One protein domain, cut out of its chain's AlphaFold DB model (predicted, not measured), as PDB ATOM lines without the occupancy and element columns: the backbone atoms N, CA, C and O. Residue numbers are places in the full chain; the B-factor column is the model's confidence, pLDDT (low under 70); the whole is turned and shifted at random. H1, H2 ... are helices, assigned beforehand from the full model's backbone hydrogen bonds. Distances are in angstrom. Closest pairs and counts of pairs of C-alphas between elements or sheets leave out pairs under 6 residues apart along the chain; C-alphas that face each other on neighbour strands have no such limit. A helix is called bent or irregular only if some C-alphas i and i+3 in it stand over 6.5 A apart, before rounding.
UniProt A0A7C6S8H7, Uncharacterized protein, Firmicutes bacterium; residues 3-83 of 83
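What this domain is: This is residues 3 to 83 of the 83 residues of an uncharacterized protein of Firmicutes bacterium (UniProt A0A7C6S8H7). A long helical arm sticks out from a small compact head of three helices: residues 3 to 22 of H1 make the arm, and H2, H3 and H4 pack on one another with their centres in a triangle. The arm makes much of the length. The printed part has 81 residues with four named helices, H1 to H4 in chain order, and no named strand; its class is all helix. The whole is loose, with a radius of gyration of the C-alphas of 16.1 A, and elongated, spanning 56 by 29 by 19 A.

Where its parts are: H1, residues 3 to 24, begins at C-alpha 3 (-22.199, 15.749, 29.794) and is 30.4 A long from first to last C-alpha. H2, residues 34 to 46, is 18.2 A long and begins at C-alpha 34 (11.192, 0.597, 51.170). H3, residues 50 to 59, is 14.2 A long. H4, residues 70 to 82, is 19.3 A long and ends at C-alpha 82 (6.211, -12.577, 41.664). H4 is irregular: C-alphas 71 and 74 are 7.2 A apart.

How they stand to each other: H1 is apart from H2, H3 and H4. H2 and H4 touch at a shallow tilt of 26 degrees, the same way; their closest C-alphas, of Ile 37 and Tyr 77, are 5.5 A apart. H2, with residues 41 to 45 alone, touches H3 in a helical hairpin at a steep tilt of 39 degrees, opposite ways; the closest C-alphas, of Leu 41 and Ile 53, are 7.1 A apart. H3 and H4, also a helical hairpin, touch through residues 76 to 80 of H4 alone, opposite ways at 36 degrees, only just a steep tilt; the closest C-alphas, of Ile 53 and Ala 80, are 7.1 A apart. The helix packing is only just mostly crossed, with 1 of 3 touching pairs at a shallow tilt. In H1, H2 and H3 every O i to N i+4 pair is within hydrogen-bond range; in H4, 7 of 9 are.

The domain as a whole: The C-alphas of Glu 3 and Gly 61, the two farthest apart, are 55.7 A apart. Without residues 3 to 22, the body spans 27 by 23 by 16 A. The printed part has no cut; the link H2 to H3 is tight, and those from H1 to H2 and H3 to H4 are short. Mean pLDDT of the printed part is 75.8, with residues 3 to 11, 13 and 16 to 30 under 70.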
ATOM      1  N   GLU A   3     -23.534  15.174  29.998       54.19
ATOM      2  CA  GLU A   3     -22.199  15.749  29.794       54.19
ATOM      3  C   GLU A   3     -21.320  15.694  31.057       54.19
ATOM      4  O   GLU A   3     -20.149  15.341  30.996       54.19
ATOM      5  N   LEU A   4     -21.919  15.912  32.235       58.19
ATOM      6  CA  LEU A   4     -21.219  15.867  33.524       58.19
ATOM      7  C   LEU A   4     -20.716  14.456  33.888       58.19
ATOM      8  O   LEU A   4     -19.691  14.310  34.549       58.19
ATOM      9  N   HIS A   5     -21.418  13.410  33.439       54.53
ATOM     10  CA  HIS A   5     -21.025  12.019  33.685       54.53
ATOM     11  C   HIS A   5     -19.870  11.567  32.783       54.53
ATOM     12  O   HIS A   5     -19.036  10.779  33.224       54.53
ATOM     13  N   PHE A   6     -19.788  12.090  31.557       53.41
ATOM     14  CA  PHE A   6     -18.692  11.798  30.631       53.41
ATOM     15  C   PHE A   6     -17.377  12.439  31.080       53.41
ATOM     16  O   PHE A   6     -16.352  11.766  31.117       53.41
ATOM     17  N   VAL A   7     -17.423  13.705  31.505       61.44
ATOM     18  CA  VAL A   7     -16.238  14.423  32.007       61.44
ATOM     19  C   VAL A   7     -15.695  13.767  33.279       61.44
ATOM     20  O   VAL A   7     -14.486  13.620  33.441       61.44
ATOM     21  N   LEU A   8     -16.585  13.303  34.163       63.25
ATOM     22  CA  LEU A   8     -16.174  12.578  35.363       63.25
ATOM     23  C   LEU A   8     -15.519  11.229  35.026       63.25
ATOM     24  O   LEU A   8     -14.548  10.846  35.676       63.25
ATOM     25  N   ALA A   9     -16.025  10.515  34.018       66.38
ATOM     26  CA  ALA A   9     -15.430   9.261  33.567       66.38
ATOM     27  C   ALA A   9     -14.028   9.472  32.965       66.38
ATOM     28  O   ALA A   9     -13.117   8.712  33.286       66.38
ATOM     29  N   GLU A  10     -13.835  10.527  32.170       64.50
ATOM     30  CA  GLU A  10     -12.545  10.860  31.551       64.50
ATOM     31  C   GLU A  10     -11.479  11.246  32.592       64.50
ATOM     32  O   GLU A  10     -10.341  10.777  32.536       64.50
ATOM     33  N   GLU A  11     -11.843  12.039  33.602       68.94
ATOM     34  CA  GLU A  11     -10.921  12.427  34.677       68.94
ATOM     35  C   GLU A  11     -10.559  11.237  35.582       68.94
ATOM     36  O   GLU A  11      -9.396  11.076  35.974       68.94
ATOM     37  N   LEU A  12     -11.515  10.342  35.862       70.25
ATOM     38  CA  LEU A  12     -11.242   9.084  36.563       70.25
ATOM     39  C   LEU A  12     -10.340   8.159  35.738       70.25
ATOM     40  O   LEU A  12      -9.472   7.491  36.304       70.25
ATOM     41  N   GLU A  13     -10.498   8.134  34.415       65.81
ATOM     42  CA  GLU A  13      -9.651   7.353  33.518       65.81
ATOM     43  C   GLU A  13      -8.233   7.931  33.420       65.81
ATOM     44  O   GLU A  13      -7.274   7.163  33.465       65.81
ATOM     45  N   ARG A  14      -8.061   9.261  33.409       70.31
ATOM     46  CA  ARG A  14      -6.742   9.925  33.497       70.31
ATOM     47  C   ARG A  14      -6.054   9.656  34.830       70.31
ATOM     48  O   ARG A  14      -4.857   9.364  34.848       70.31
ATOM     49  N   LEU A  15      -6.798   9.680  35.935       71.25
ATOM     50  CA  LEU A  15      -6.273   9.329  37.253       71.25
ATOM     51  C   LEU A  15      -5.871   7.848  37.310       71.25
ATOM     52  O   LEU A  15      -4.766   7.517  37.742       71.25
ATOM     53  N   ALA A  16      -6.726   6.953  36.813       63.28
ATOM     54  CA  ALA A  16      -6.432   5.529  36.715       63.28
ATOM     55  C   ALA A  16      -5.260   5.250  35.764       63.28
ATOM     56  O   ALA A  16      -4.458   4.369  36.055       63.28
ATOM     57  N   ALA A  17      -5.115   5.996  34.669       60.38
ATOM     58  CA  ALA A  17      -3.977   5.922  33.761       60.38
ATOM     59  C   ALA A  17      -2.690   6.398  34.441       60.38
ATOM     60  O   ALA A  17      -1.663   5.750  34.281       60.38
ATOM     61  N   GLY A  18      -2.749   7.443  35.272       61.38
ATOM     62  CA  GLY A  18      -1.638   7.868  36.129       61.38
ATOM     63  C   GLY A  18      -1.224   6.779  37.119       61.38
ATOM     64  O   GLY A  18      -0.044   6.445  37.218       61.38
ATOM     65  N   TYR A  19      -2.188   6.128  37.775       62.62
ATOM     66  CA  TYR A  19      -1.908   4.978  38.639       62.62
ATOM     67  C   TYR A  19      -1.448   3.738  37.865       62.62
ATOM     68  O   TYR A  19      -0.601   3.010  38.366       62.62
ATOM     69  N   ARG A  20      -1.944   3.489  36.647       60.00
ATOM     70  CA  ARG A  20      -1.465   2.417  35.753       60.00
ATOM     71  C   ARG A  20      -0.074   2.719  35.206       60.00
ATOM     72  O   ARG A  20       0.679   1.783  35.002       60.00
ATOM     73  N   ALA A  21       0.288   3.982  35.009       54.19
ATOM     74  CA  ALA A  21       1.637   4.404  34.651       54.19
ATOM     75  C   ALA A  21       2.588   4.293  35.852       54.19
ATOM     76  O   ALA A  21       3.728   3.886  35.682       54.19
ATOM     77  N   LEU A  22       2.110   4.546  37.075       56.31
ATOM     78  CA  LEU A  22       2.852   4.264  38.311       56.31
ATOM     79  C   LEU A  22       2.957   2.755  38.608       56.31
ATOM     80  O   LEU A  22       3.974   2.295  39.111       56.31
ATOM     81  N   ALA A  23       1.929   1.966  38.287       55.50
ATOM     82  CA  ALA A  23       1.885   0.520  38.533       55.50
ATOM     83  C   ALA A  23       2.516  -0.316  37.401       55.50
ATOM     84  O   ALA A  23       2.976  -1.438  37.629       55.50
ATOM     85  N   GLY A  24       2.500   0.212  36.179       51.78
ATOM     86  CA  GLY A  24       3.046  -0.380  34.958       51.78
ATOM     87  C   GLY A  24       4.400   0.199  34.556       51.78
ATOM     88  O   GLY A  24       5.104  -0.428  33.770       51.78
ATOM     89  N   GLY A  25       4.785   1.345  35.116       51.69
ATOM     90  CA  GLY A  25       6.100   1.933  34.942       51.69
ATOM     91  C   GLY A  25       7.139   1.051  35.604       51.69
ATOM     92  O   GLY A  25       7.011   0.663  36.766       51.69
ATOM     93  N   GLU A  26       8.152   0.685  34.837       55.53
ATOM     94  CA  GLU A  26       9.342   0.015  35.325       55.53
ATOM     95  C   GLU A  26       9.876   0.788  36.533       55.53
ATOM     96  O   GLU A  26      10.458   1.865  36.391       55.53
ATOM     97  N   ILE A  27       9.647   0.267  37.745       55.34
ATOM     98  CA  ILE A  27      10.358   0.777  38.911       55.34
ATOM     99  C   ILE A  27      11.825   0.574  38.579       55.34
ATOM    100  O   ILE A  27      12.259  -0.562  38.367       55.34
ATOM    101  N   ASN A  28      12.553   1.685  38.471       60.78
ATOM    102  CA  ASN A  28      13.992   1.658  38.298       60.78
ATOM    103  C   ASN A  28      14.534   0.794  39.430       60.78
ATOM    104  O   ASN A  28      14.415   1.170  40.597       60.78
ATOM    105  N   LEU A  29      15.047  -0.391  39.097       61.53
ATOM    106  CA  LEU A  29      15.475  -1.359  40.102       61.53
ATOM    107  C   LEU A  29      16.578  -0.754  40.985       61.53
ATOM    108  O   LEU A  29      16.610  -1.032  42.178       61.53
ATOM    109  N   ASP A  30      17.371   0.168  40.439       61.59
ATOM    110  CA  ASP A  30      18.372   0.987  41.135       61.59
ATOM    111  C   ASP A  30      17.803   2.050  42.098       61.59
ATOM    112  O   ASP A  30      18.547   2.638  42.879       61.59
ATOM    113  N   LYS A  31      16.494   2.325  42.061       70.06
ATOM    114  CA  LYS A  31      15.803   3.298  42.929       70.06
ATOM    115  C   LYS A  31      14.649   2.691  43.722       70.06
ATOM    116  O   LYS A  31      13.785   3.428  44.190       70.06
ATOM    117  N   VAL A  32      14.610   1.367  43.872       78.56
ATOM    118  CA  VAL A  32      13.582   0.729  44.699       78.56
ATOM    119  C   VAL A  32      13.713   1.246  46.122       78.56
ATOM    120  O   VAL A  32      14.763   1.111  46.747       78.56
ATOM    121  N   THR A  33      12.632   1.818  46.638       82.81
ATOM    122  CA  THR A  33      12.564   2.265  48.024       82.81
ATOM    123  C   THR A  33      11.817   1.254  48.886       82.81
ATOM    124  O   THR A  33      11.039   0.424  48.405       82.81
ATOM    125  N   ILE A  34      11.984   1.366  50.203       82.44
ATOM    126  CA  ILE A  34      11.192   0.597  51.170       82.44
ATOM    127  C   ILE A  34       9.678   0.832  51.001       82.44
ATOM    128  O   ILE A  34       8.872  -0.058  51.279       82.44
ATOM    129  N   GLN A  35       9.281   2.007  50.497       81.88
ATOM    130  CA  GLN A  35       7.886   2.355  50.244       81.88
ATOM    131  C   GLN A  35       7.311   1.556  49.068       81.88
ATOM    132  O   GLN A  35       6.225   0.991  49.197       81.88
ATOM    133  N   ASP A  36       8.062   1.422  47.972       82.44
ATOM    134  CA  ASP A  36       7.668   0.596  46.821       82.44
ATOM    135  C   ASP A  36       7.472  -0.866  47.225       82.44
ATOM    136  O   ASP A  36       6.495  -1.521  46.844       82.44
ATOM    137  N   ILE A  37       8.384  -1.375  48.055       84.00
ATOM    138  CA  ILE A  37       8.299  -2.731  48.589       84.00
ATOM    139  C   ILE A  37       7.065  -2.881  49.487       84.00
ATOM    140  O   ILE A  37       6.333  -3.864  49.362       84.00
ATOM    141  N   SER A  38       6.791  -1.906  50.357       84.31
ATOM    142  CA  SER A  38       5.615  -1.910  51.236       84.31
ATOM    143  C   SER A  38       4.301  -1.963  50.449       84.31
ATOM    144  O   SER A  38       3.397  -2.722  50.809       84.31
ATOM    145  N   ILE A  39       4.210  -1.241  49.328       83.44
ATOM    146  CA  ILE A  39       3.043  -1.276  48.431       83.44
ATOM    147  C   ILE A  39       2.851  -2.684  47.854       83.44
ATOM    148  O   ILE A  39       1.751  -3.240  47.927       83.44
ATOM    149  N   VAL A  40       3.921  -3.295  47.330       84.69
ATOM    150  CA  VAL A  40       3.859  -4.658  46.777       84.69
ATOM    151  C   VAL A  40       3.460  -5.662  47.848       84.69
ATOM    152  O   VAL A  40       2.542  -6.454  47.633       84.69
ATOM    153  N   LEU A  41       4.095  -5.610  49.017       84.00
ATOM    154  CA  LEU A  41       3.797  -6.526  50.109       84.00
ATOM    155  C   LEU A  41       2.370  -6.365  50.613       84.00
ATOM    156  O   LEU A  41       1.687  -7.369  50.781       84.00
ATOM    157  N   THR A  42       1.879  -5.137  50.773       82.75
ATOM    158  CA  THR A  42       0.486  -4.878  51.164       82.75
ATOM    159  C   THR A  42      -0.487  -5.495  50.158       82.75
ATOM    160  O   THR A  42      -1.410  -6.213  50.550       82.75
ATOM    161  N   GLY A  43      -0.233  -5.326  48.855       81.69
ATOM    162  CA  GLY A  43      -1.033  -5.959  47.801       81.69
ATOM    163  C   GLY A  43      -1.007  -7.494  47.841       81.69
ATOM    164  O   GLY A  43      -2.006  -8.141  47.528       81.69
ATOM    165  N   LYS A  44       0.111  -8.104  48.251       83.06
ATOM    166  CA  LYS A  44       0.235  -9.564  48.416       83.06
ATOM    167  C   LYS A  44      -0.379 -10.069  49.727       83.06
ATOM    168  O   LYS A  44      -0.982 -11.142  49.730       83.06
ATOM    169  N   MET A  45      -0.307  -9.293  50.811       79.94
ATOM    170  CA  MET A  45      -0.963  -9.600  52.089       79.94
ATOM    171  C   MET A  45      -2.484  -9.632  51.938       79.94
ATOM    172  O   MET A  45      -3.114 -10.568  52.424       79.94
ATOM    173  N   GLN A  46      -3.064  -8.688  51.189       73.94
ATOM    174  CA  GLN A  46      -4.499  -8.685  50.875       73.94
ATOM    175  C   GLN A  46      -4.939  -9.918  50.070       73.94
ATOM    176  O   GLN A  46      -6.089 -10.335  50.158       73.94
ATOM    177  N   LYS A  47      -4.018 -10.548  49.328       79.06
ATOM    178  CA  LYS A  47      -4.244 -11.818  48.617       79.06
ATOM    179  C   LYS A  47      -3.993 -13.063  49.481       79.06
ATOM    180  O   LYS A  47      -3.993 -14.169  48.953       79.06
ATOM    181  N   GLY A  48      -3.734 -12.900  50.782       83.00
ATOM    182  CA  GLY A  48      -3.489 -14.004  51.714       83.00
ATOM    183  C   GLY A  48      -2.066 -14.573  51.691       83.00
ATOM    184  O   GLY A  48      -1.796 -15.554  52.378       83.00
ATOM    185  N   LYS A  49      -1.117 -13.958  50.970       84.38
ATOM    186  CA  LYS A  49       0.265 -14.469  50.827       84.38
ATOM    187  C   LYS A  49       1.203 -14.078  51.973       84.38
ATOM    188  O   LYS A  49       2.417 -14.031  51.805       84.38
ATOM    189  N   VAL A  50       0.662 -13.805  53.160       84.50
ATOM    190  CA  VAL A  50       1.427 -13.326  54.326       84.50
ATOM    191  C   VAL A  50       2.530 -14.314  54.729       84.50
ATOM    192  O   VAL A  50       3.637 -13.897  55.067       84.50
ATOM    193  N   SER A  51       2.259 -15.620  54.662       86.75
ATOM    194  CA  SER A  51       3.244 -16.663  54.981       86.75
ATOM    195  C   SER A  51       4.423 -16.669  54.008       86.75
ATOM    196  O   SER A  51       5.568 -16.780  54.444       86.75
ATOM    197  N   GLU A  52       4.166 -16.484  52.709       87.44
ATOM    198  CA  GLU A  52       5.229 -16.416  51.703       87.44
ATOM    199  C   GLU A  52       6.064 -15.145  51.844       87.44
ATOM    200  O   GLU A  52       7.284 -15.198  51.745       87.44
ATOM    201  N   ILE A  53       5.429 -14.015  52.165       86.88
ATOM    202  CA  ILE A  53       6.126 -12.755  52.451       86.88
ATOM    203  C   ILE A  53       7.073 -12.914  53.643       86.88
ATOM    204  O   ILE A  53       8.221 -12.484  53.574       86.88
ATOM    205  N   LYS A  54       6.621 -13.556  54.728       87.31
ATOM    206  CA  LYS A  54       7.472 -13.848  55.894       87.31
ATOM    207  C   LYS A  54       8.629 -14.784  55.536       87.31
ATOM    208  O   LYS A  54       9.737 -14.586  56.024       87.31
ATOM    209  N   GLY A  55       8.384 -15.781  54.685       90.44
ATOM    210  CA  GLY A  55       9.434 -16.651  54.151       90.44
ATOM    211  C   GLY A  55      10.452 -15.877  53.313       90.44
ATOM    212  O   GLY A  55      11.656 -16.068  53.478       90.44
ATOM    213  N   LEU A  56       9.975 -14.952  52.478       89.69
ATOM    214  CA  LEU A  56      10.817 -14.092  51.658       89.69
ATOM    215  C   LEU A  56      11.667 -13.156  52.524       89.69
ATOM    216  O   LEU A  56      12.868 -13.084  52.320       89.69
ATOM    217  N   LEU A  57      11.088 -12.505  53.535       88.25
ATOM    218  CA  LEU A  57      11.838 -11.670  54.482       88.25
ATOM    219  C   LEU A  57      12.969 -12.471  55.146       88.25
ATOM    220  O   LEU A  57      14.129 -12.066  55.075       88.25
ATOM    221  N   LYS A  58      12.664 -13.672  55.658       89.62
ATOM    222  CA  LYS A  58      13.672 -14.558  56.261       89.62
ATOM    223  C   LYS A  58      14.766 -14.988  55.284       89.62
ATOM    224  O   LYS A  58      15.922 -15.075  55.685       89.62
ATOM    225  N   LYS A  59      14.433 -15.236  54.011       89.62
ATOM    226  CA  LYS A  59      15.411 -15.570  52.957       89.62
ATOM    227  C   LYS A  59      16.428 -14.445  52.747       89.62
ATOM    228  O   LYS A  59      17.592 -14.723  52.481       89.62
ATOM    229  N   TYR A  60      15.988 -13.201  52.897       87.31
ATOM    230  CA  TYR A  60      16.836 -12.013  52.833       87.31
ATOM    231  C   TYR A  60      17.448 -11.634  54.195       87.31
ATOM    232  O   TYR A  60      18.077 -10.588  54.311       87.31
ATOM    233  N   GLY A  61      17.295 -12.478  55.222       84.19
ATOM    234  CA  GLY A  61      17.868 -12.261  56.554       84.19
ATOM    235  C   GLY A  61      17.137 -11.219  57.403       84.19
ATOM    236  O   GLY A  61      17.651 -10.824  58.443       84.19
ATOM    237  N   ALA A  62      15.944 -10.794  56.988       86.62
ATOM    238  CA  ALA A  62      15.156  -9.778  57.669       86.62
ATOM    239  C   ALA A  62      13.907 -10.389  58.322       86.62
ATOM    240  O   ALA A  62      13.276 -11.296  57.780       86.62
ATOM    241  N   GLU A  63      13.493  -9.871  59.478       83.44
ATOM    242  CA  GLU A  63      12.154 -10.154  60.015       83.44
ATOM    243  C   GLU A  63      11.137  -9.097  59.583       83.44
ATOM    244  O   GLU A  63       9.957  -9.410  59.394       83.44
ATOM    245  N   LYS A  64      11.586  -7.852  59.392       83.06
ATOM    246  CA  LYS A  64      10.755  -6.729  58.960       83.06
ATOM    247  C   LYS A  64      11.367  -6.042  57.749       83.06
ATOM    248  O   LYS A  64      12.568  -6.070  57.533       83.06
ATOM    249  N   LEU A  65      10.522  -5.336  57.000       80.56
ATOM    250  CA  LEU A  65      10.941  -4.490  55.878       80.56
ATOM    251  C   LEU A  65      12.063  -3.505  56.233       80.56
ATOM    252  O   LEU A  65      12.897  -3.213  55.389       80.56
ATOM    253  N   VAL A  66      12.061  -2.994  57.466       83.06
ATOM    254  CA  VAL A  66      13.057  -2.030  57.958       83.06
ATOM    255  C   VAL A  66      14.432  -2.651  58.200       83.06
ATOM    256  O   VAL A  66      15.415  -1.922  58.206       83.06
ATOM    257  N   ASP A  67      14.496  -3.974  58.367       85.25
ATOM    258  CA  ASP A  67      15.743  -4.714  58.581       85.25
ATOM    259  C   ASP A  67      16.371  -5.169  57.253       85.25
ATOM    260  O   ASP A  67      17.457  -5.745  57.245       85.25
ATOM    261  N   LEU A  68      15.688  -4.950  56.120       85.25
ATOM    262  CA  LEU A  68      16.243  -5.250  54.805       85.25
ATOM    263  C   LEU A  68      17.334  -4.238  54.454       85.25
ATOM    264  O   LEU A  68      17.141  -3.022  54.562       85.25
ATOM    265  N   ASP A  69      18.444  -4.754  53.940       84.12
ATOM    266  CA  ASP A  69      19.521  -3.923  53.425       84.12
ATOM    267  C   ASP A  69      19.098  -3.250  52.103       84.12
ATOM    268  O   ASP A  69      18.572  -3.945  51.218       84.12
ATOM    269  N   PRO A  70      19.338  -1.935  51.920       81.62
ATOM    270  CA  PRO A  70      19.008  -1.221  50.688       81.62
ATOM    271  C   PRO A  70      19.604  -1.847  49.425       81.62
ATOM    272  O   PRO A  70      18.973  -1.807  48.369       81.62
ATOM    273  N   GLY A  71      20.772  -2.492  49.521       83.25
ATOM    274  CA  GLY A  71      21.394  -3.206  48.401       83.25
ATOM    275  C   GLY A  71      20.590  -4.420  47.927       83.25
ATOM    276  O   GLY A  71      20.760  -4.883  46.801       83.25
ATOM    277  N   THR A  72      19.672  -4.926  48.756       84.50
ATOM    278  CA  THR A  72      18.811  -6.071  48.427       84.50
ATOM    279  C   THR A  72      17.403  -5.678  47.982       84.50
ATOM    280  O   THR A  72      16.659  -6.537  47.500       84.50
ATOM    281  N   TYR A  73      17.036  -4.394  48.075       85.75
ATOM    282  CA  TYR A  73      15.686  -3.898  47.781       85.75
ATOM    283  C   TYR A  73      15.221  -4.263  46.375       85.75
ATOM    284  O   TYR A  73      14.101  -4.743  46.192       85.75
ATOM    285  N   SER A  74      16.099  -4.131  45.386       83.25
ATOM    286  CA  SER A  74      15.819  -4.457  43.987       83.25
ATOM    287  C   SER A  74      15.469  -5.934  43.782       83.25
ATOM    288  O   SER A  74      14.517  -6.268  43.069       83.25
ATOM    289  N   GLY A  75      16.229  -6.829  44.424       85.75
ATOM    290  CA  GLY A  75      16.014  -8.277  44.367       85.75
ATOM    291  C   GLY A  75      14.744  -8.682  45.106       85.75
ATOM    292  O   GLY A  75      13.877  -9.352  44.536       85.75
ATOM    293  N   PHE A  76      14.591  -8.172  46.330       88.25
ATOM    294  CA  PHE A  76      13.424  -8.416  47.165       88.25
ATOM    295  C   PHE A  76      12.139  -7.963  46.471       88.25
ATOM    296  O   PHE A  76      11.182  -8.728  46.384       88.25
ATOM    297  N   TYR A  77      12.118  -6.750  45.915       85.38
ATOM    298  CA  TYR A  77      10.966  -6.204  45.197       85.38
ATOM    299  C   TYR A  77      10.555  -7.087  44.014       85.38
ATOM    300  O   TYR A  77       9.369  -7.361  43.812       85.38
ATOM    301  N   ARG A  78      11.531  -7.591  43.248       84.38
ATOM    302  CA  ARG A  78      11.286  -8.504  42.121       84.38
ATOM    303  C   ARG A  78      10.651  -9.816  42.567       84.38
ATOM    304  O   ARG A  78       9.698 -10.268  41.929       84.38
ATOM    305  N   GLU A  79      11.165 -10.430  43.629       87.38
ATOM    306  CA  GLU A  79      10.591 -11.663  44.178       87.38
ATOM    307  C   GLU A  79       9.210 -11.409  44.791       87.38
ATOM    308  O   GLU A  79       8.255 -12.116  44.470       87.38
ATOM    309  N   ALA A  80       9.058 -10.333  45.563       86.00
ATOM    310  CA  ALA A  80       7.791  -9.928  46.159       86.00
ATOM    311  C   ALA A  80       6.713  -9.660  45.099       86.00
ATOM    312  O   ALA A  80       5.552 -10.008  45.299       86.00
ATOM    313  N   LYS A  81       7.072  -9.098  43.936       81.69
ATOM    314  CA  LYS A  81       6.139  -8.886  42.815       81.69
ATOM    315  C   LYS A  81       5.667 -10.209  42.202       81.69
ATOM    316  O   LYS A  81       4.512 -10.293  41.772       81.69
ATOM    317  N   LYS A  82       6.518 -11.240  42.198       82.62
ATOM    318  CA  LYS A  82       6.211 -12.577  41.664       82.62
ATOM    319  C   LYS A  82       5.392 -13.455  42.608       82.62
ATOM    320  O   LYS A  82       4.736 -14.348  42.086       82.62
ATOM    321  N   LEU A  83       5.395 -13.171  43.919       77.31
ATOM    322  CA  LEU A  83       4.655 -13.945  44.927       77.31
ATOM    323  C   LEU A  83       3.207 -14.190  44.541       77.31
ATOM    324  O   LEU A  83       2.868 -15.357  44.323       77.31
TER     325      LEU A  83